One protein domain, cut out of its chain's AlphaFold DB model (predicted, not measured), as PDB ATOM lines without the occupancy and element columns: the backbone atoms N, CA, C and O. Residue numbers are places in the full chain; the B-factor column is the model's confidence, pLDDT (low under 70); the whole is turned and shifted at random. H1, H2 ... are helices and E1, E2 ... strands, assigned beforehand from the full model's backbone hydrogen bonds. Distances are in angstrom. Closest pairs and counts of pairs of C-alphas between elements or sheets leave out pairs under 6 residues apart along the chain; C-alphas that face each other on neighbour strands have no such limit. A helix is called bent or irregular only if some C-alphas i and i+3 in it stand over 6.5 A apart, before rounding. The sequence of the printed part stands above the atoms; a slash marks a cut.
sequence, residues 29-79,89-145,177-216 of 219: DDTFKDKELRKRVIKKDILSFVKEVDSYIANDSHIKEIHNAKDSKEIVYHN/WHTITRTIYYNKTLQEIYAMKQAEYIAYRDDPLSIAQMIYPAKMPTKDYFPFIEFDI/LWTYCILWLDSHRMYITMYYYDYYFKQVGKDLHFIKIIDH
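AT A GLANCE: This is residues 29 to 79, 89 to 145 and 177 to 216 of the 219 residues of an uncharacterized protein of Helicobacter equorum (UniProt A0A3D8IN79). A twisted sheet of seven strands makes the core, with the long helix H1 running across one face and the shorter H2 running along the strands on the opposite face. H3 lies beyond the last residues of H2, off the sheet, and residues 128 to 145 form a long stretch with no named element. The 148 printed residues hold three named helices and seven named strands, in the order H1 E1 E2 E3 H2 H3 E4 E5 E6 E7; the sheet's order is E1 E2 E3 E7 E6 E5 E4, antiparallel throughout. The class is mixed, helices and strands, in three layers, helices on both faces of a sheet. The whole is compact, with a radius of gyration of the C-alphas of 15.9 A, and elongated, spanning 48 by 30 by 29 A.

IN THESE COORDINATES: H1, residues 35 to 57, begins at C-alpha 35 (-50.183, -20.671, 27.893) and is 32.8 A long. E1 is residues 63 to 68, E2 72 to 77, and E3 90 to 97, 21.8 A long. H2, residues 102 to 115, 20.2 A, begins at C-alpha 102 (-39.449, -35.035, 6.512) and is irregular: C-alphas 108 and 111 are 7.5 A apart. H3 is residues 121 to 127. E4 is residues 182 to 186, E5 189 to 192, E6 197 to 204, 22.5 A, and E7 207 to 215, 25.7 A, ending at C-alpha 215 (-62.260, -31.254, 6.077).

HOW THE PARTS SIT: E1 and E4 are the sheet's edge strands. Within hydrogen-bond range are N 67 and O 74 at 2.9 A in the hairpin E1 and E2, N 75 and O 94 at 2.8 A between E2 and E3, and N 95 and O 210 at 2.8 A between E3 and E7. E4 E5 E6 E7 form a meander, each strand the antiparallel neighbour of the one before, with N 183 and O 191 at 2.8 A, N 201 and O 190 at 2.8 A, and N 209 and O 202 at 2.8 A. H1 is on the sheet at a height of 9.1 A, over E5 and only just over E6, on which 3 of its C-alphas fall; it runs across the strands, at 68 degrees to E5 on the local plane. The closest C-alphas of H1 and E4 are those of Leu 47 and Leu 185, 7.3 A apart. H2 is on the opposite face, at a height of 9.8 A, over E7 and E6, and runs along the strands, at 9 degrees to E6 on the local plane; its closest C-alpha to E7 is that of Leu 102, 6.4 A from that of Leu 208. H2 touches H3 with residues 113 to 114 alone, closest at the C-alphas of Ile 114 and Ala 124, 5.3 A. H1 and H2 are apart. Every O i to N i+4 pair is within hydrogen-bond range in H1 and H3, and 8 of 10 are in H2.

THE WHOLE: The two C-alphas farthest apart, those of Asp 29 and Lys 70, are 52.7 A apart. Residues 80 to 88 are not printed, with 6.4 A between C-alphas 79 and 89, nor are residues 146 to 176, with 9.1 A between C-alphas 145 and 177. Of the links that are printed whole, each is tight. The mean pLDDT of the printed part is 85.0; it is under 70 at residues 29 to 33, 79, 89 to 90, 115 to 120, 195 to 196 and 215 to 216.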
ATOM      1  N   ASP A  29     -62.364 -18.861  31.809       52.50
ATOM      2  CA  ASP A  29     -61.634 -17.628  31.449       52.50
ATOM      3  C   ASP A  29     -60.130 -17.683  31.804       52.50
ATOM      4  O   ASP A  29     -59.299 -17.019  31.184       52.50
ATOM      5  N   ASP A  30     -59.755 -18.505  32.787       52.78
ATOM      6  CA  ASP A  30     -58.375 -18.695  33.233       52.78
ATOM      7  C   ASP A  30     -57.546 -19.643  32.340       52.78
ATOM      8  O   ASP A  30     -56.327 -19.499  32.241       52.78
ATOM      9  N   THR A  31     -58.178 -20.554  31.594       55.84
ATOM     10  CA  THR A  31     -57.511 -21.381  30.566       55.84
ATOM     11  C   THR A  31     -57.014 -20.510  29.415       55.84
ATOM     12  O   THR A  31     -55.907 -20.690  28.907       55.84
ATOM     13  N   PHE A  32     -57.789 -19.478  29.075       59.78
ATOM     14  CA  PHE A  32     -57.400 -18.428  28.139       59.78
ATOM     15  C   PHE A  32     -56.291 -17.524  28.682       59.78
ATOM     16  O   PHE A  32     -55.927 -16.572  28.008       59.78
ATOM     17  N   LYS A  33     -55.680 -17.807  29.840       65.69
ATOM     18  CA  LYS A  33     -54.502 -17.089  30.371       65.69
ATOM     19  C   LYS A  33     -53.287 -18.000  30.574       65.69
ATOM     20  O   LYS A  33     -52.156 -17.536  30.450       65.69
ATOM     21  N   ASP A  34     -53.496 -19.294  30.819       78.94
ATOM     22  CA  ASP A  34     -52.410 -20.263  31.010       78.94
ATOM     23  C   ASP A  34     -51.912 -20.850  29.676       78.94
ATOM     24  O   ASP A  34     -52.459 -21.809  29.129       78.94
ATOM     25  N   LYS A  35     -50.819 -20.278  29.162       80.94
ATOM     26  CA  LYS A  35     -50.183 -20.671  27.893       80.94
ATOM     27  C   LYS A  35     -49.758 -22.142  27.863       80.94
ATOM     28  O   LYS A  35     -49.853 -22.786  26.821       80.94
ATOM     29  N   GLU A  36     -49.289 -22.684  28.984       84.19
ATOM     30  CA  GLU A  36     -48.807 -24.066  29.048       84.19
ATOM     31  C   GLU A  36     -49.969 -25.058  29.086       84.19
ATOM     32  O   GLU A  36     -49.901 -26.127  28.469       84.19
ATOM     33  N   LEU A  37     -51.071 -24.685  29.740       81.56
ATOM     34  CA  LEU A  37     -52.311 -25.448  29.670       81.56
ATOM     35  C   LEU A  37     -52.861 -25.482  28.238       81.56
ATOM     36  O   LEU A  37     -53.182 -26.566  27.752       81.56
ATOM     37  N   ARG A  38     -52.888 -24.343  27.531       76.31
ATOM     38  CA  ARG A  38     -53.341 -24.280  26.126       76.31
ATOM     39  C   ARG A  38     -52.524 -25.201  25.217       76.31
ATOM     40  O   ARG A  38     -53.099 -26.036  24.519       76.31
ATOM     41  N   LYS A  39     -51.187 -25.126  25.282       83.31
ATOM     42  CA  LYS A  39     -50.284 -26.009  24.513       83.31
ATOM     43  C   LYS A  39     -50.566 -27.486  24.789       83.31
ATOM     44  O   LYS A  39     -50.576 -28.301  23.868       83.31
ATOM     45  N   ARG A  40     -50.800 -27.840  26.058       82.69
ATOM     46  CA  ARG A  40     -51.074 -29.222  26.476       82.69
ATOM     47  C   ARG A  40     -52.394 -29.744  25.921       82.69
ATOM     48  O   ARG A  40     -52.432 -30.897  25.497       82.69
ATOM     49  N   VAL A  41     -53.447 -28.928  25.943       80.19
ATOM     50  CA  VAL A  41     -54.765 -29.289  25.397       80.19
ATOM     51  C   VAL A  41     -54.650 -29.542  23.896       80.19
ATOM     52  O   VAL A  41     -54.902 -30.663  23.465       80.19
ATOM     53  N   ILE A  42     -54.109 -28.580  23.137       80.06
ATOM     54  CA  ILE A  42     -53.910 -28.712  21.683       80.06
ATOM     55  C   ILE A  42     -53.110 -29.978  21.346       80.06
ATOM     56  O   ILE A  42     -53.505 -30.773  20.495       80.06
ATOM     57  N   LYS A  43     -51.999 -30.216  22.056       83.56
ATOM     58  CA  LYS A  43     -51.161 -31.398  21.823       83.56
ATOM     59  C   LYS A  43     -51.895 -32.707  22.111       83.56
ATOM     60  O   LYS A  43     -51.710 -33.677  21.380       83.56
ATOM     61  N   LYS A  44     -52.696 -32.763  23.178       81.19
ATOM     62  CA  LYS A  44     -53.484 -33.950  23.530       81.19
ATOM     63  C   LYS A  44     -54.505 -34.271  22.437       81.19
ATOM     64  O   LYS A  44     -54.627 -35.437  22.063       81.19
ATOM     65  N   ASP A  45     -55.188 -33.255  21.929       76.56
ATOM     66  CA  ASP A  45     -56.252 -33.426  20.942       76.56
ATOM     67  C   ASP A  45     -55.675 -33.876  19.596       76.56
ATOM     68  O   ASP A  45     -56.118 -34.883  19.044       76.56
ATOM     69  N   ILE A  46     -54.586 -33.244  19.144       83.50
ATOM     70  CA  ILE A  46     -53.869 -33.655  17.927       83.50
ATOM     71  C   ILE A  46     -53.328 -35.084  18.050       83.50
ATOM     72  O   ILE A  46     -53.406 -35.858  17.099       83.50
ATOM     73  N   LEU A  47     -52.817 -35.489  19.219       83.00
ATOM     74  CA  LEU A  47     -52.376 -36.872  19.435       83.00
ATOM     75  C   LEU A  47     -53.530 -37.881  19.351       83.00
ATOM     76  O   LEU A  47     -53.323 -38.987  18.846       83.00
ATOM     77  N   SER A  48     -54.721 -37.523  19.842       79.56
ATOM     78  CA  SER A  48     -55.916 -38.363  19.706       79.56
ATOM     79  C   SER A  48     -56.320 -38.488  18.241       79.56
ATOM     80  O   SER A  48     -56.447 -39.600  17.730       79.56
ATOM     81  N   PHE A  49     -56.410 -37.357  17.544       81.44
ATOM     82  CA  PHE A  49     -56.796 -37.304  16.140       81.44
ATOM     83  C   PHE A  49     -55.829 -38.077  15.235       81.44
ATOM     84  O   PHE A  49     -56.236 -38.927  14.449       81.44
ATOM     85  N   VAL A  50     -54.519 -37.880  15.403       84.62
ATOM     86  CA  VAL A  50     -53.502 -38.606  14.625       84.62
ATOM     87  C   VAL A  50     -53.589 -40.117  14.845       84.62
ATOM     88  O   VAL A  50     -53.338 -40.884  13.917       84.62
ATOM     89  N   LYS A  51     -53.964 -40.571  16.046       84.94
ATOM     90  CA  LYS A  51     -54.174 -41.997  16.318       84.94
ATOM     91  C   LYS A  51     -55.382 -42.549  15.555       84.94
ATOM     92  O   LYS A  51     -55.321 -43.681  15.069       84.94
ATOM     93  N   GLU A  52     -56.456 -41.776  15.453       83.94
ATOM     94  CA  GLU A  52     -57.640 -42.129  14.662       83.94
ATOM     95  C   GLU A  52     -57.289 -42.201  13.173       83.94
ATOM     96  O   GLU A  52     -57.545 -43.225  12.541       83.94
ATOM     97  N   VAL A  53     -56.576 -41.197  12.650       85.38
ATOM     98  CA  VAL A  53     -56.060 -41.182  11.272       85.38
ATOM     99  C   VAL A  53     -55.166 -42.391  11.007       85.38
ATOM    100  O   VAL A  53     -55.382 -43.101  10.029       85.38
ATOM    101  N   ASP A  54     -54.192 -42.671  11.880       89.12
ATOM    102  CA  ASP A  54     -53.292 -43.825  11.747       89.12
ATOM    103  C   ASP A  54     -54.069 -45.155  11.723       89.12
ATOM    104  O   ASP A  54     -53.717 -46.061  10.967       89.12
ATOM    105  N   SER A  55     -55.132 -45.268  12.526       85.81
ATOM    106  CA  SER A  55     -55.999 -46.453  12.553       85.81
ATOM    107  C   SER A  55     -56.824 -46.571  11.271       85.81
ATOM    108  O   SER A  55     -56.955 -47.660  10.715       85.81
ATOM    109  N   TYR A  56     -57.336 -45.448  10.767       84.81
ATOM    110  CA  TYR A  56     -58.126 -45.388   9.546       84.81
ATOM    111  C   TYR A  56     -57.294 -45.752   8.309       84.81
ATOM    112  O   TYR A  56     -57.716 -46.596   7.520       84.81
ATOM    113  N   ILE A  57     -56.085 -45.198   8.161       88.94
ATOM    114  CA  ILE A  57     -55.207 -45.479   7.009       88.94
ATOM    115  C   ILE A  57     -54.592 -46.885   7.027       88.94
ATOM    116  O   ILE A  57     -54.020 -47.303   6.018       88.94
ATOM    117  N   ALA A  58     -54.628 -47.570   8.175       88.81
ATOM    118  CA  ALA A  58     -54.139 -48.937   8.329       88.81
ATOM    119  C   ALA A  58     -55.154 -49.989   7.856       88.81
ATOM    120  O   ALA A  58     -54.781 -51.148   7.685       88.81
ATOM    121  N   ASN A  59     -56.417 -49.604   7.653       86.38
ATOM    122  CA  ASN A  59     -57.439 -50.487   7.115       86.38
ATOM    123  C   ASN A  59     -57.542 -50.328   5.591       86.38
ATOM    124  O   ASN A  59     -58.094 -49.348   5.089       86.38
ATOM    125  N   ASP A  60     -57.051 -51.324   4.852       86.56
ATOM    126  CA  ASP A  60     -57.068 -51.320   3.385       86.56
ATOM    127  C   ASP A  60     -58.488 -51.271   2.795       86.56
ATOM    128  O   ASP A  60     -58.654 -50.829   1.660       86.56
ATOM    129  N   SER A  61     -59.529 -51.649   3.553       85.75
ATOM    130  CA  SER A  61     -60.918 -51.525   3.088       85.75
ATOM    131  C   SER A  61     -61.372 -50.072   2.913       85.75
ATOM    132  O   SER A  61     -62.426 -49.835   2.334       85.75
ATOM    133  N   HIS A  62     -60.615 -49.103   3.434       85.12
ATOM    134  CA  HIS A  62     -60.886 -47.679   3.251       85.12
ATOM    135  C   HIS A  62     -60.232 -47.105   1.987       85.12
ATOM    136  O   HIS A  62     -60.444 -45.934   1.684       85.12
ATOM    137  N   ILE A  63     -59.423 -47.876   1.253       89.56
ATOM    138  CA  ILE A  63     -58.746 -47.387   0.049       89.56
ATOM    139  C   ILE A  63     -59.750 -47.271  -1.097       89.56
ATOM    140  O   ILE A  63     -60.301 -48.270  -1.552       89.56
ATOM    141  N   LYS A  64     -59.906 -46.050  -1.613       88.75
ATOM    142  CA  LYS A  64     -60.719 -45.753  -2.792       88.75
ATOM    143  C   LYS A  64     -59.893 -45.868  -4.072       88.75
ATOM    144  O   LYS A  64     -60.289 -46.550  -5.011       88.75
ATOM    145  N   GLU A  65     -58.739 -45.202  -4.105       92.56
ATOM    146  CA  GLU A  65     -57.895 -45.083  -5.299       92.56
ATOM    147  C   GLU A  65     -56.404 -45.150  -4.944       92.56
ATOM    148  O   GLU A  65     -55.979 -44.765  -3.852       92.56
ATOM    149  N   ILE A  66     -55.598 -45.636  -5.892       96.12
ATOM    150  CA  ILE A  66     -54.136 -45.675  -5.790       96.12
ATOM    151  C   ILE A  66     -53.531 -45.139  -7.085       96.12
ATOM    152  O   ILE A  66     -53.740 -45.711  -8.157       96.12
ATOM    153  N   HIS A  67     -52.684 -44.119  -6.964       96.81
ATOM    154  CA  HIS A  67     -51.891 -43.576  -8.061       96.81
ATOM    155  C   HIS A  67     -50.408 -43.852  -7.815       96.81
ATOM    156  O   HIS A  67     -49.834 -43.451  -6.802       96.81
ATOM    157  N   ASN A  68     -49.764 -44.550  -8.750       97.38
ATOM    158  CA  ASN A  68     -48.336 -44.841  -8.669       97.38
ATOM    159  C   ASN A  68     -47.560 -43.894  -9.583       97.38
ATOM    160  O   ASN A  68     -47.865 -43.771 -10.768       97.38
ATOM    161  N   ALA A  69     -46.521 -43.277  -9.035       95.69
ATOM    162  CA  ALA A  69     -45.526 -42.515  -9.766       95.69
ATOM    163  C   ALA A  69     -44.138 -43.121  -9.521       95.69
ATOM    164  O   ALA A  69     -43.956 -44.009  -8.688       95.69
ATOM    165  N   LYS A  70     -43.135 -42.637 -10.258       94.56
ATOM    166  CA  LYS A  70     -41.757 -43.131 -10.142       94.56
ATOM    167  C   LYS A  70     -41.206 -42.992  -8.717       94.56
ATOM    168  O   LYS A  70     -40.623 -43.934  -8.192       94.56
ATOM    169  N   ASP A  71     -41.415 -41.826  -8.110       96.00
ATOM    170  CA  ASP A  71     -40.800 -41.451  -6.832       96.00
ATOM    171  C   ASP A  71     -41.821 -41.379  -5.680       96.00
ATOM    172  O   ASP A  71     -41.478 -41.008  -4.554       96.00
ATOM    173  N   SER A  72     -43.080 -41.751  -5.941       96.94
ATOM    174  CA  SER A  72     -44.136 -41.735  -4.931       96.94
ATOM    175  C   SER A  72     -45.298 -42.681  -5.232       96.94
ATOM    176  O   SER A  72     -45.544 -43.064  -6.374       96.94
ATOM    177  N   LYS A  73     -46.068 -43.005  -4.196       97.69
ATOM    178  CA  LYS A  73     -47.375 -43.665  -4.289       97.69
ATOM    179  C   LYS A  73     -48.402 -42.847  -3.527       97.69
ATOM    180  O   LYS A  73     -48.257 -42.658  -2.324       97.69
ATOM    181  N   GLU A  74     -49.434 -42.391  -4.212       97.44
ATOM    182  CA  GLU A  74     -50.576 -41.720  -3.605       97.44
ATOM    183  C   GLU A  74     -51.718 -42.716  -3.400       97.44
ATOM    184  O   GLU A  74     -51.975 -43.580  -4.240       97.44
ATOM    185  N   ILE A  75     -52.368 -42.620  -2.247       95.31
ATOM    186  CA  ILE A  75     -53.494 -43.443  -1.831       95.31
ATOM    187  C   ILE A  75     -54.581 -42.484  -1.356       95.31
ATOM    188  O   ILE A  75     -54.361 -41.717  -0.414       95.31
ATOM    189  N   VAL A  76     -55.737 -42.534  -2.007       91.19
ATOM    190  CA  VAL A  76     -56.925 -41.763  -1.632       91.19
ATOM    191  C   VAL A  76     -57.867 -42.698  -0.889       91.19
ATOM    192  O   VAL A  76     -58.157 -43.799  -1.368       91.19
ATOM    193  N   TYR A  77     -58.333 -42.272   0.279       87.56
ATOM    194  CA  TYR A  77     -59.261 -43.049   1.093       87.56
ATOM    195  C   TYR A  77     -60.713 -42.569   0.892       87.56
ATOM    196  O   TYR A  77     -60.938 -41.442   0.447       87.56
ATOM    197  N   HIS A  78     -61.695 -43.445   1.136       73.19
ATOM    198  CA  HIS A  78     -63.127 -43.171   0.948       73.19
ATOM    199  C   HIS A  78     -63.607 -41.946   1.746       73.19
ATOM    200  O   HIS A  78     -63.158 -41.719   2.863       73.19
ATOM    201  N   ASN A  79     -64.551 -41.193   1.168       63.12
ATOM    202  CA  ASN A  79     -65.128 -39.980   1.765       63.12
ATOM    203  C   ASN A  79     -66.585 -40.156   2.249       63.12
ATOM    204  O   ASN A  79     -67.120 -39.224   2.827       63.12
ATOM    205  N   TRP A  89     -66.969 -35.096   7.347       55.66
ATOM    206  CA  TRP A  89     -66.563 -35.359   5.967       55.66
ATOM    207  C   TRP A  89     -65.078 -35.048   5.737       55.66
ATOM    208  O   TRP A  89     -64.731 -33.957   5.284       55.66
ATOM    209  N   HIS A  90     -64.192 -36.007   6.019       64.12
ATOM    210  CA  HIS A  90     -62.760 -35.873   5.750       64.12
ATOM    211  C   HIS A  90     -62.319 -36.626   4.506       64.12
ATOM    212  O   HIS A  90     -62.404 -37.850   4.437       64.12
ATOM    213  N   THR A  91     -61.688 -35.922   3.566       77.44
ATOM    214  CA  THR A  91     -60.886 -36.589   2.535       77.44
ATOM    215  C   THR A  91     -59.455 -36.741   3.017       77.44
ATOM    216  O   THR A  91     -58.713 -35.765   3.146       77.44
ATOM    217  N   ILE A  92     -59.045 -37.991   3.236       86.69
ATOM    218  CA  ILE A  92     -57.667 -38.338   3.575       86.69
ATOM    219  C   ILE A  92     -56.947 -38.791   2.307       86.69
ATOM    220  O   ILE A  92     -57.364 -39.726   1.625       86.69
ATOM    221  N   THR A  93     -55.825 -38.141   2.008       91.56
ATOM    222  CA  THR A  93     -54.892 -38.555   0.957       91.56
ATOM    223  C   THR A  93     -53.529 -38.810   1.572       91.56
ATOM    224  O   THR A  93     -52.938 -37.922   2.185       91.56
ATOM    225  N   ARG A  94     -52.991 -40.016   1.391       95.88
ATOM    226  CA  ARG A  94     -51.631 -40.370   1.805       95.88
ATOM    227  C   ARG A  94     -50.737 -40.485   0.586       95.88
ATOM    228  O   ARG A  94     -50.900 -41.391  -0.222       95.88
ATOM    229  N   THR A  95     -49.724 -39.635   0.511       97.75
ATOM    230  CA  THR A  95     -48.617 -39.783  -0.431       97.75
ATOM    231  C   THR A  95     -47.404 -40.368   0.279       97.75
ATOM    232  O   THR A  95     -46.885 -39.795   1.231       97.75
ATOM    233  N   ILE A  96     -46.940 -41.523  -0.178       98.25
ATOM    234  CA  ILE A  96     -45.681 -42.138   0.234       98.25
ATOM    235  C   ILE A  96     -44.609 -41.659  -0.739       98.25
ATOM    236  O   ILE A  96     -44.654 -42.017  -1.912       98.25
ATOM    237  N   TYR A  97     -43.662 -40.857  -0.266       98.38
ATOM    238  CA  TYR A  97     -42.496 -40.421  -1.026       98.38
ATOM    239  C   TYR A  97     -41.312 -41.348  -0.749       98.38
ATOM    240  O   TYR A  97     -40.909 -41.511   0.406       98.38
ATOM    241  N   TYR A  98     -40.746 -41.943  -1.799       97.94
ATOM    242  CA  TYR A  98     -39.677 -42.930  -1.656       97.94
ATOM    243  C   TYR A  98     -38.310 -42.276  -1.445       97.94
ATOM    244  O   TYR A  98     -37.927 -41.384  -2.199       97.94
ATOM    245  N   ASN A  99     -37.529 -42.777  -0.482       97.50
ATOM    246  CA  ASN A  99     -36.196 -42.251  -0.139       97.50
ATOM    247  C   ASN A  99     -36.199 -40.734   0.134       97.50
ATOM    248  O   ASN A  99     -35.324 -40.007  -0.346       97.50
ATOM    249  N   LYS A 100     -37.209 -40.254   0.864       97.56
ATOM    250  CA  LYS A 100     -37.370 -38.844   1.217       97.56
ATOM    251  C   LYS A 100     -37.441 -38.656   2.718       97.56
ATOM    252  O   LYS A 100     -37.979 -39.487   3.451       97.56
ATOM    253  N   THR A 101     -36.891 -37.534   3.153       96.12
ATOM    254  CA  THR A 101     -36.913 -37.085   4.540       96.12
ATOM    255  C   THR A 101     -38.060 -36.114   4.787       96.12
ATOM    256  O   THR A 101     -38.531 -35.418   3.883       96.12
ATOM    257  N   LEU A 102     -38.465 -36.013   6.051       95.50
ATOM    258  CA  LEU A 102     -39.449 -35.035   6.512       95.50
ATOM    259  C   LEU A 102     -39.072 -33.596   6.109       95.50
ATOM    260  O   LEU A 102     -39.917 -32.862   5.600       95.50
ATOM    261  N   GLN A 103     -37.793 -33.230   6.238       94.56
ATOM    262  CA  GLN A 103     -37.287 -31.905   5.870       94.56
ATOM    263  C   GLN A 103     -37.423 -31.612   4.368       94.56
ATOM    264  O   GLN A 103     -37.809 -30.504   3.997       94.56
ATOM    265  N   GLU A 104     -37.119 -32.584   3.502       95.94
ATOM    266  CA  GLU A 104     -37.256 -32.409   2.050       95.94
ATOM    267  C   GLU A 104     -38.711 -32.172   1.648       95.94
ATOM    268  O   GLU A 104     -38.992 -31.273   0.856       95.94
ATOM    269  N   ILE A 105     -39.643 -32.957   2.195       96.50
ATOM    270  CA  ILE A 105     -41.058 -32.833   1.834       96.50
ATOM    271  C   ILE A 105     -41.678 -31.577   2.445       96.50
ATOM    272  O   ILE A 105     -42.452 -30.919   1.756       96.50
ATOM    273  N   TYR A 106     -41.293 -31.188   3.665       94.75
ATOM    274  CA  TYR A 106     -41.699 -29.903   4.241       94.75
ATOM    275  C   TYR A 106     -41.311 -28.732   3.329       94.75
ATOM    276  O   TYR A 106     -42.146 -27.898   2.988       94.75
ATOM    277  N   ALA A 107     -40.056 -28.700   2.866       93.94
ATOM    278  CA  ALA A 107     -39.581 -27.653   1.962       93.94
ATOM    279  C   ALA A 107     -40.314 -27.681   0.609       93.94
ATOM    280  O   ALA A 107     -40.728 -26.641   0.103       93.94
ATOM    281  N   MET A 108     -40.524 -28.869   0.037       93.94
ATOM    282  CA  MET A 108     -41.233 -29.035  -1.236       93.94
ATOM    283  C   MET A 108     -42.685 -28.539  -1.173       93.94
ATOM    284  O   MET A 108     -43.211 -28.022  -2.157       93.94
ATOM    285  N   LYS A 109     -43.340 -28.705  -0.024       91.25
ATOM    286  CA  LYS A 109     -44.750 -28.369   0.190       91.25
ATOM    287  C   LYS A 109     -44.970 -26.956   0.744       91.25
ATOM    288  O   LYS A 109     -46.113 -26.541   0.891       91.25
ATOM    289  N   GLN A 110     -43.906 -26.180   0.953       86.94
ATOM    290  CA  GLN A 110     -43.978 -24.839   1.533       86.94
ATOM    291  C   GLN A 110     -44.923 -23.888   0.780       86.94
ATOM    292  O   GLN A 110     -45.696 -23.159   1.399       86.94
ATOM    293  N   ALA A 111     -44.878 -23.901  -0.553       82.19
ATOM    294  CA  ALA A 111     -45.768 -23.072  -1.360       82.19
ATOM    295  C   ALA A 111     -47.243 -23.460  -1.164       82.19
ATOM    296  O   ALA A 111     -48.096 -22.578  -1.121       82.19
ATOM    297  N   GLU A 112     -47.531 -24.756  -0.985       83.00
ATOM    298  CA  GLU A 112     -48.879 -25.241  -0.674       83.00
ATOM    299  C   GLU A 112     -49.340 -24.669   0.674       83.00
ATOM    300  O   GLU A 112     -50.433 -24.135   0.743       83.00
ATOM    301  N   TYR A 113     -48.493 -24.645   1.708       75.88
ATOM    302  CA  TYR A 113     -48.869 -24.096   3.023       75.88
ATOM    303  C   TYR A 113     -49.252 -22.611   2.978       75.88
ATOM    304  O   TYR A 113     -50.110 -22.152   3.728       75.88
ATOM    305  N   ILE A 114     -48.588 -21.855   2.105       75.56
ATOM    306  CA  ILE A 114     -48.726 -20.401   2.008       75.56
ATOM    307  C   ILE A 114     -49.902 -19.997   1.103       75.56
ATOM    308  O   ILE A 114     -50.526 -18.970   1.345       75.56
ATOM    309  N   ALA A 115     -50.211 -20.781   0.067       69.06
ATOM    310  CA  ALA A 115     -51.116 -20.377  -1.015       69.06
ATOM    311  C   ALA A 115     -52.611 -20.320  -0.651       69.06
ATOM    312  O   ALA A 115     -53.407 -19.808  -1.429       69.06
ATOM    313  N   TYR A 116     -53.013 -20.860   0.494       59.31
ATOM    314  CA  TYR A 116     -54.425 -21.070   0.834       59.31
ATOM    315  C   TYR A 116     -55.052 -19.973   1.698       59.31
ATOM    316  O   TYR A 116     -56.106 -20.182   2.300       59.31
ATOM    317  N   ARG A 117     -54.401 -18.820   1.808       59.03
ATOM    318  CA  ARG A 117     -54.914 -17.697   2.584       59.03
ATOM    319  C   ARG A 117     -54.941 -16.450   1.707       59.03
ATOM    320  O   ARG A 117     -53.958 -16.161   1.033       59.03
ATOM    321  N   ASP A 118     -56.044 -15.704   1.768       62.16
ATOM    322  CA  ASP A 118     -56.130 -14.330   1.239       62.16
ATOM    323  C   ASP A 118     -55.352 -13.325   2.116       62.16
ATOM    324  O   ASP A 118     -55.277 -12.127   1.821       62.16
ATOM    325  N   ASP A 119     -54.755 -13.815   3.203       66.62
ATOM    326  CA  ASP A 119     -53.889 -13.056   4.087       66.62
ATOM    327  C   ASP A 119     -52.605 -12.572   3.392       66.62
ATOM    328  O   ASP A 119     -52.086 -13.224   2.480       66.62
ATOM    329  N   PRO A 120     -52.018 -11.464   3.877       68.31
ATOM    330  CA  PRO A 120     -50.674 -11.052   3.501       68.31
ATOM    331  C   PRO A 120     -49.662 -12.197   3.638       68.31
ATOM    332  O   PRO A 120     -49.684 -12.970   4.605       68.31
ATOM    333  N   LEU A 121     -48.708 -12.262   2.707       72.31
ATOM    334  CA  LEU A 121     -47.669 -13.295   2.663       72.31
ATOM    335  C   LEU A 121     -46.867 -13.330   3.971       72.31
ATOM    336  O   LEU A 121     -46.461 -14.398   4.436       72.31
ATOM    337  N   SER A 122     -46.683 -12.160   4.584       71.94
ATOM    338  CA  SER A 122     -46.041 -12.003   5.890       71.94
ATOM    339  C   SER A 122     -46.724 -12.819   6.999       71.94
ATOM    340  O   SER A 122     -46.027 -13.463   7.781       71.94
ATOM    341  N   ILE A 123     -48.060 -12.883   7.039       77.50
ATOM    342  CA  ILE A 123     -48.800 -13.690   8.025       77.50
ATOM    343  C   ILE A 123     -48.620 -15.176   7.732       77.50
ATOM    344  O   ILE A 123     -48.284 -15.954   8.626       77.50
ATOM    345  N   ALA A 124     -48.805 -15.579   6.474       78.06
ATOM    346  CA  ALA A 124     -48.676 -16.975   6.076       78.06
ATOM    347  C   ALA A 124     -47.282 -17.533   6.417       78.06
ATOM    348  O   ALA A 124     -47.163 -18.647   6.921       78.06
ATOM    349  N   GLN A 125     -46.227 -16.734   6.230       81.94
ATOM    350  CA  GLN A 125     -44.853 -17.103   6.582       81.94
ATOM    351  C   GLN A 125     -44.575 -17.104   8.091       81.94
ATOM    352  O   GLN A 125     -43.709 -17.857   8.538       81.94
ATOM    353  N   MET A 126     -45.291 -16.300   8.887       83.81
ATOM    354  CA  MET A 126     -45.238 -16.408  10.351       83.81
ATOM    355  C   MET A 126     -45.823 -17.736  10.826       83.81
ATOM    356  O   MET A 126     -45.299 -18.336  11.759       83.81
ATOM    357  N   ILE A 127     -46.888 -18.215  10.188       83.88
ATOM    358  CA  ILE A 127     -47.543 -19.468  10.569       83.88
ATOM    359  C   ILE A 127     -46.752 -20.677  10.064       83.88
ATOM    360  O   ILE A 127     -46.487 -21.607  10.826       83.88
ATOM    361  N   TYR A 128     -46.324 -20.629   8.801       87.44
ATOM    362  CA  TYR A 128     -45.623 -21.710   8.111       87.44
ATOM    363  C   TYR A 128     -44.233 -21.238   7.666       87.44
ATOM    364  O   TYR A 128     -44.025 -20.858   6.507       87.44
ATOM    365  N   PRO A 129     -43.250 -21.231   8.583       90.12
ATOM    366  CA  PRO A 129     -41.924 -20.714   8.291       90.12
ATOM    367  C   PRO A 129     -41.216 -21.552   7.226       90.12
ATOM    368  O   PRO A 129     -41.290 -22.781   7.222       90.12
ATOM    369  N   ALA A 130     -40.445 -20.891   6.360       88.88
ATOM    370  CA  ALA A 130     -39.667 -21.558   5.311       88.88
ATOM    371  C   ALA A 130     -38.688 -22.597   5.862       88.88
ATOM    372  O   ALA A 130     -38.496 -23.677   5.304       88.88
ATOM    373  N   LYS A 131     -38.070 -22.265   6.996       91.81
ATOM    374  CA  LYS A 131     -37.229 -23.190   7.734       91.81
ATOM    375  C   LYS A 131     -38.105 -24.005   8.675       91.81
ATOM    376  O   LYS A 131     -38.701 -23.448   9.593       91.81
ATOM    377  N   MET A 132     -38.107 -25.318   8.472       92.94
ATOM    378  CA  MET A 132     -38.811 -26.264   9.332       92.94
ATOM    379  C   MET A 132     -38.412 -26.074  10.807       92.94
ATOM    380  O   MET A 132     -37.213 -26.118  11.121       92.94
ATOM    381  N   PRO A 133     -39.377 -25.876  11.720       93.62
ATOM    382  CA  PRO A 133     -39.094 -25.816  13.146       93.62
ATOM    383  C   PRO A 133     -38.527 -27.140  13.663       93.62
ATOM    384  O   PRO A 133     -38.986 -28.212  13.283       93.62
ATOM    385  N   THR A 134     -37.558 -27.079  14.575       92.25
ATOM    386  CA  THR A 134     -36.944 -28.272  15.200       92.25
ATOM    387  C   THR A 134     -37.591 -28.666  16.532       92.25
ATOM    388  O   THR A 134     -37.123 -29.582  17.201       92.25
ATOM    389  N   LYS A 135     -38.619 -27.929  16.956       93.12
ATOM    390  CA  LYS A 135     -39.411 -28.132  18.174       93.12
ATOM    391  C   LYS A 135     -40.841 -27.670  17.915       93.12
ATOM    392  O   LYS A 135     -41.073 -26.994  16.914       93.12
ATOM    393  N   ASP A 136     -41.751 -28.002  18.829       93.94
ATOM    394  CA  ASP A 136     -43.131 -27.514  18.796       93.94
ATOM    395  C   ASP A 136     -43.146 -25.987  18.600       93.94
ATOM    396  O   ASP A 136     -42.474 -25.239  19.321       93.94
ATOM    397  N   TYR A 137     -43.881 -25.544  17.589       93.38
ATOM    398  CA  TYR A 137     -43.968 -24.162  17.153       93.38
ATOM    399  C   TYR A 137     -45.418 -23.708  17.208       93.38
ATOM    400  O   TYR A 137     -46.288 -24.288  16.564       93.38
ATOM    401  N   PHE A 138     -45.659 -22.656  17.982       89.81
ATOM    402  CA  PHE A 138     -46.966 -22.049  18.160       89.81
ATOM    403  C   PHE A 138     -46.834 -20.548  17.874       89.81
ATOM    404  O   PHE A 138     -46.419 -19.810  18.770       89.81
ATOM    405  N   PRO A 139     -47.131 -20.080  16.651       86.94
ATOM    406  CA  PRO A 139     -46.902 -18.695  16.246       86.94
ATOM    407  C   PRO A 139     -47.647 -17.673  17.109       86.94
ATOM    408  O   PRO A 139     -47.137 -16.573  17.309       86.94
ATOM    409  N   PHE A 140     -48.830 -18.023  17.632       84.62
ATOM    410  CA  PHE A 140     -49.709 -17.040  18.274       84.62
ATOM    411  C   PHE A 140     -50.162 -17.371  19.694       84.62
ATOM    412  O   PHE A 140     -50.732 -16.510  20.362       84.62
ATOM    413  N   ILE A 141     -49.882 -18.578  20.195       81.00
ATOM    414  CA  ILE A 141     -50.376 -19.030  21.508       81.00
ATOM    415  C   ILE A 141     -49.857 -18.185  22.679       81.00
ATOM    416  O   ILE A 141     -50.395 -18.239  23.784       81.00
ATOM    417  N   GLU A 142     -48.775 -17.436  22.460       81.44
ATOM    418  CA  GLU A 142     -48.151 -16.603  23.481       81.44
ATOM    419  C   GLU A 142     -48.826 -15.241  23.657       81.44
ATOM    420  O   GLU A 142     -48.562 -14.578  24.662       81.44
ATOM    421  N   PHE A 143     -49.688 -14.835  22.727       82.94
ATOM    422  CA  PHE A 143     -50.426 -13.580  22.797       82.94
ATOM    423  C   PHE A 143     -51.790 -13.783  23.450       82.94
ATOM    424  O   PHE A 143     -52.372 -14.864  23.370       82.94
ATOM    425  N   ASP A 144     -52.313 -12.731  24.071       79.81
ATOM    426  CA  ASP A 144     -53.686 -12.720  24.574       79.81
ATOM    427  C   ASP A 144     -54.666 -12.420  23.427       79.81
ATOM    428  O   ASP A 144     -54.326 -11.693  22.488       79.81
ATOM    429  N   ILE A 145     -55.891 -12.948  23.494       79.06
ATOM    430  CA  ILE A 145     -56.943 -12.619  22.519       79.06
ATOM    431  C   ILE A 145     -57.205 -11.111  22.539       79.06
ATOM    432  O   ILE A 145     -57.266 -10.478  23.592       79.06
ATOM    433  N   LEU A 177     -56.563 -18.158  15.705       74.62
ATOM    434  CA  LEU A 177     -55.124 -18.027  15.484       74.62
ATOM    435  C   LEU A 177     -54.285 -18.836  16.485       74.62
ATOM    436  O   LEU A 177     -53.180 -19.264  16.157       74.62
ATOM    437  N   TRP A 178     -54.790 -19.086  17.694       76.81
ATOM    438  CA  TRP A 178     -54.092 -19.916  18.680       76.81
ATOM    439  C   TRP A 178     -54.001 -21.395  18.313       76.81
ATOM    440  O   TRP A 178     -53.121 -22.076  18.845       76.81
ATOM    441  N   THR A 179     -54.887 -21.893  17.451       72.88
ATOM    442  CA  THR A 179     -54.882 -23.306  17.057       72.88
ATOM    443  C   THR A 179     -53.780 -23.612  16.049       72.88
ATOM    444  O   THR A 179     -53.308 -24.748  16.003       72.88
ATOM    445  N   TYR A 180     -53.290 -22.599  15.321       81.31
ATOM    446  CA  TYR A 180     -52.153 -22.764  14.427       81.31
ATOM    447  C   TYR A 180     -50.910 -23.224  15.176       81.31
ATOM    448  O   TYR A 180     -50.412 -22.549  16.082       81.31
ATOM    449  N   CYS A 181     -50.367 -24.355  14.749       88.12
ATOM    450  CA  CYS A 181     -49.132 -24.905  15.259       88.12
ATOM    451  C   CYS A 181     -48.463 -25.869  14.270       88.12
ATOM    452  O   CYS A 181     -49.082 -26.446  13.374       88.12
ATOM    453  N   ILE A 182     -47.161 -26.052  14.481       93.06
ATOM    454  CA  ILE A 182     -46.376 -27.157  13.936       93.06
ATOM    455  C   ILE A 182     -45.889 -27.966  15.134       93.06
ATOM    456  O   ILE A 182     -45.116 -27.464  15.952       93.06
ATOM    457  N   LEU A 183     -46.351 -29.206  15.265       93.06
ATOM    458  CA  LEU A 183     -46.082 -30.056  16.422       93.06
ATOM    459  C   LEU A 183     -45.233 -31.256  16.061       93.06
ATOM    460  O   LEU A 183     -45.534 -31.987  15.121       93.06
ATOM    461  N   TRP A 184     -44.232 -31.522  16.888       95.19
ATOM    462  CA  TRP A 184     -43.494 -32.770  16.875       95.19
ATOM    463  C   TRP A 184     -44.160 -33.754  17.840       95.19
ATOM    464  O   TRP A 184     -44.227 -33.544  19.059       95.19
ATOM    465  N   LEU A 185     -44.673 -34.849  17.280       93.25
ATOM    466  CA  LEU A 185     -45.273 -35.940  18.053       93.25
ATOM    467  C   LEU A 185     -44.177 -36.871  18.586       93.25
ATOM    468  O   LEU A 185     -44.270 -37.361  19.708       93.25
ATOM    469  N   ASP A 186     -43.130 -37.072  17.783       93.75
ATOM    470  CA  ASP A 186     -41.835 -37.662  18.138       93.75
ATOM    471  C   ASP A 186     -40.797 -37.334  17.045       93.75
ATOM    472  O   ASP A 186     -41.074 -36.543  16.151       93.75
ATOM    473  N   SER A 187     -39.607 -37.945  17.073       92.12
ATOM    474  CA  SER A 187     -38.526 -37.681  16.107       92.12
ATOM    475  C   SER A 187     -38.833 -38.043  14.645       92.12
ATOM    476  O   SER A 187     -38.061 -37.684  13.760       92.12
ATOM    477  N   HIS A 188     -39.915 -38.771  14.376       95.31
ATOM    478  CA  HIS A 188     -40.302 -39.263  13.052       95.31
ATOM    479  C   HIS A 188     -41.672 -38.745  12.609       95.31
ATOM    480  O   HIS A 188     -42.096 -39.032  11.487       95.31
ATOM    481  N   ARG A 189     -42.383 -38.021  13.479       96.25
ATOM    482  CA  ARG A 189     -43.765 -37.606  13.261       96.25
ATOM    483  C   ARG A 189     -43.964 -36.131  13.560       96.25
ATOM    484  O   ARG A 189     -43.710 -35.682  14.677       96.25
ATOM    485  N   MET A 190     -44.487 -35.411  12.576       96.62
ATOM    486  CA  MET A 190     -44.797 -33.987  12.684       96.62
ATOM    487  C   MET A 190     -46.208 -33.716  12.172       96.62
ATOM    488  O   MET A 190     -46.650 -34.357  11.223       96.62
ATOM    489  N   TYR A 191     -46.898 -32.769  12.789       93.25
ATOM    490  CA  TYR A 191     -48.241 -32.341  12.421       93.25
ATOM    491  C   TYR A 191     -48.259 -30.835  12.174       93.25
ATOM    492  O   TYR A 191     -47.608 -30.091  12.906       93.25
ATOM    493  N   ILE A 192     -48.996 -30.391  11.164       90.75
ATOM    494  CA  ILE A 192     -49.231 -28.981  10.857       90.75
ATOM    495  C   ILE A 192     -50.739 -28.781  10.805       90.75
ATOM    496  O   ILE A 192     -51.407 -29.418   9.991       90.75
ATOM    497  N   THR A 193     -51.252 -27.898  11.656       84.12
ATOM    498  CA  THR A 193     -52.662 -27.491  11.623       84.12
ATOM    499  C   THR A 193     -52.878 -26.422  10.559       84.12
ATOM    500  O   THR A 193     -52.095 -25.463  10.534       84.12
ATOM    501  N   MET A 194     -53.944 -26.503   9.761       72.94
ATOM    502  CA  MET A 194     -54.378 -25.378   8.918       72.94
ATOM    503  C   MET A 194     -55.884 -25.116   9.007       72.94
ATOM    504  O   MET A 194     -56.586 -25.736   9.795       72.94
ATOM    505  N   TYR A 195     -56.382 -24.118   8.265       64.62
ATOM    506  CA  TYR A 195     -57.786 -23.691   8.350       64.62
ATOM    507  C   TYR A 195     -58.776 -24.753   7.894       64.62
ATOM    508  O   TYR A 195     -59.728 -25.031   8.609       64.62
ATOM    509  N   TYR A 196     -58.535 -25.338   6.724       62.78
ATOM    510  CA  TYR A 196     -59.459 -26.267   6.063       62.78
ATOM    511  C   TYR A 196     -58.874 -27.672   5.880       62.78
ATOM    512  O   TYR A 196     -59.512 -28.573   5.337       62.78
ATOM    513  N   TYR A 197     -57.606 -27.849   6.228       74.25
ATOM    514  CA  TYR A 197     -56.907 -29.108   6.059       74.25
ATOM    515  C   TYR A 197     -55.728 -29.169   7.012       74.25
ATOM    516  O   TYR A 197     -55.141 -28.154   7.359       74.25
ATOM    517  N   ASP A 198     -55.349 -30.378   7.377       83.50
ATOM    518  CA  ASP A 198     -54.198 -30.638   8.216       83.50
ATOM    519  C   ASP A 198     -53.190 -31.516   7.478       83.50
ATOM    520  O   ASP A 198     -53.537 -32.326   6.606       83.50
ATOM    521  N   TYR A 199     -51.916 -31.363   7.839       90.12
ATOM    522  CA  TYR A 199     -50.838 -32.181   7.301       90.12
ATOM    523  C   TYR A 199     -50.154 -32.986   8.391       90.12
ATOM    524  O   TYR A 199     -49.619 -32.443   9.355       90.12
ATOM    525  N   TYR A 200     -50.081 -34.293   8.177       93.88
ATOM    526  CA  TYR A 200     -49.384 -35.225   9.048       93.88
ATOM    527  C   TYR A 200     -48.239 -35.909   8.296       93.88
ATOM    528  O   TYR A 200     -48.417 -36.535   7.253       93.88
ATOM    529  N   PHE A 201     -47.034 -35.783   8.843       96.88
ATOM    530  CA  PHE A 201     -45.800 -36.362   8.333       96.88
ATOM    531  C   PHE A 201     -45.415 -37.546   9.206       96.88
ATOM    532  O   PHE A 201     -45.362 -37.420  10.430       96.88
ATOM    533  N   LYS A 202     -45.081 -38.673   8.581       97.50
ATOM    534  CA  LYS A 202     -44.635 -39.885   9.271       97.50
ATOM    535  C   LYS A 202     -43.491 -40.540   8.506       97.50
ATOM    536  O   LYS A 202     -43.691 -41.077   7.418       97.50
ATOM    537  N   GLN A 203     -42.290 -40.503   9.073       97.50
ATOM    538  CA  GLN A 203     -41.108 -41.170   8.528       97.50
ATOM    539  C   GLN A 203     -41.156 -42.665   8.868       97.50
ATOM    540  O   GLN A 203     -41.227 -43.039  10.039       97.50
ATOM    541  N   VAL A 204     -41.100 -43.526   7.849       96.38
ATOM    542  CA  VAL A 204     -41.076 -44.987   7.994       96.38
ATOM    543  C   VAL A 204     -39.858 -45.529   7.255       96.38
ATOM    544  O   VAL A 204     -39.837 -45.647   6.031       96.38
ATOM    545  N   GLY A 205     -38.798 -45.830   8.009       95.94
ATOM    546  CA  GLY A 205     -37.502 -46.148   7.418       95.94
ATOM    547  C   GLY A 205     -37.022 -44.995   6.533       95.94
ATOM    548  O   GLY A 205     -36.926 -43.855   6.984       95.94
ATOM    549  N   LYS A 206     -36.745 -45.289   5.262       96.56
ATOM    550  CA  LYS A 206     -36.264 -44.307   4.278       96.56
ATOM    551  C   LYS A 206     -37.379 -43.536   3.559       96.56
ATOM    552  O   LYS A 206     -37.076 -42.598   2.832       96.56
ATOM    553  N   ASP A 207     -38.637 -43.925   3.746       98.06
ATOM    554  CA  ASP A 207     -39.772 -43.346   3.031       98.06
ATOM    555  C   ASP A 207     -40.559 -42.408   3.947       98.06
ATOM    556  O   ASP A 207     -40.688 -42.651   5.152       98.06
ATOM    557  N   LEU A 208     -41.105 -41.336   3.375       98.31
ATOM    558  CA  LEU A 208     -41.946 -40.401   4.109       98.31
ATOM    559  C   LEU A 208     -43.398 -40.555   3.688       98.31
ATOM    560  O   LEU A 208     -43.733 -40.444   2.512       98.31
ATOM    561  N   HIS A 209     -44.276 -40.748   4.663       98.19
ATOM    562  CA  HIS A 209     -45.709 -40.673   4.451       98.19
ATOM    563  C   HIS A 209     -46.160 -39.248   4.756       98.19
ATOM    564  O   HIS A 209     -46.055 -38.782   5.888       98.19
ATOM    565  N   PHE A 210     -46.650 -38.571   3.731       97.25
ATOM    566  CA  PHE A 210     -47.300 -37.277   3.815       97.25
ATOM    567  C   PHE A 210     -48.805 -37.484   3.706       97.25
ATOM    568  O   PHE A 210     -49.292 -38.000   2.702       97.25
ATOM    569  N   ILE A 211     -49.533 -37.128   4.753       94.50
ATOM    570  CA  ILE A 211     -50.967 -37.350   4.871       94.50
ATOM    571  C   ILE A 211     -51.631 -35.978   4.884       94.50
ATOM    572  O   ILE A 211     -51.414 -35.194   5.804       94.50
ATOM    573  N   LYS A 212     -52.399 -35.688   3.834       90.75
ATOM    574  CA  LYS A 212     -53.263 -34.515   3.727       90.75
ATOM    575  C   LYS A 212     -54.657 -34.912   4.176       90.75
ATOM    576  O   LYS A 212     -55.209 -35.885   3.661       90.75
ATOM    577  N   ILE A 213     -55.202 -34.160   5.117       85.12
ATOM    578  CA  ILE A 213     -56.525 -34.384   5.681       85.12
ATOM    579  C   ILE A 213     -57.327 -33.138   5.365       85.12
ATOM    580  O   ILE A 213     -57.008 -32.082   5.886       85.12
ATOM    581  N   ILE A 214     -58.289 -33.233   4.457       77.69
ATOM    582  CA  ILE A 214     -59.165 -32.114   4.102       77.69
ATOM    583  C   ILE A 214     -60.455 -32.301   4.858       77.69
ATOM    584  O   ILE A 214     -61.019 -33.390   4.787       77.69
ATOM    585  N   ASP A 215     -60.921 -31.259   5.524       67.50
ATOM    586  CA  ASP A 215     -62.260 -31.254   6.077       67.50
ATOM    587  C   ASP A 215     -63.230 -30.481   5.187       67.50
ATOM    588  O   ASP A 215     -62.965 -29.350   4.779       67.50
ATOM    589  N   HIS A 216     -64.362 -31.112   4.896       57.97
ATOM    590  CA  HIS A 216     -65.417 -30.569   4.044       57.97
ATOM    591  C   HIS A 216     -66.591 -29.996   4.830       57.97
ATOM    592  O   HIS A 216     -67.552 -29.535   4.223       57.97
TER     593      HIS A 216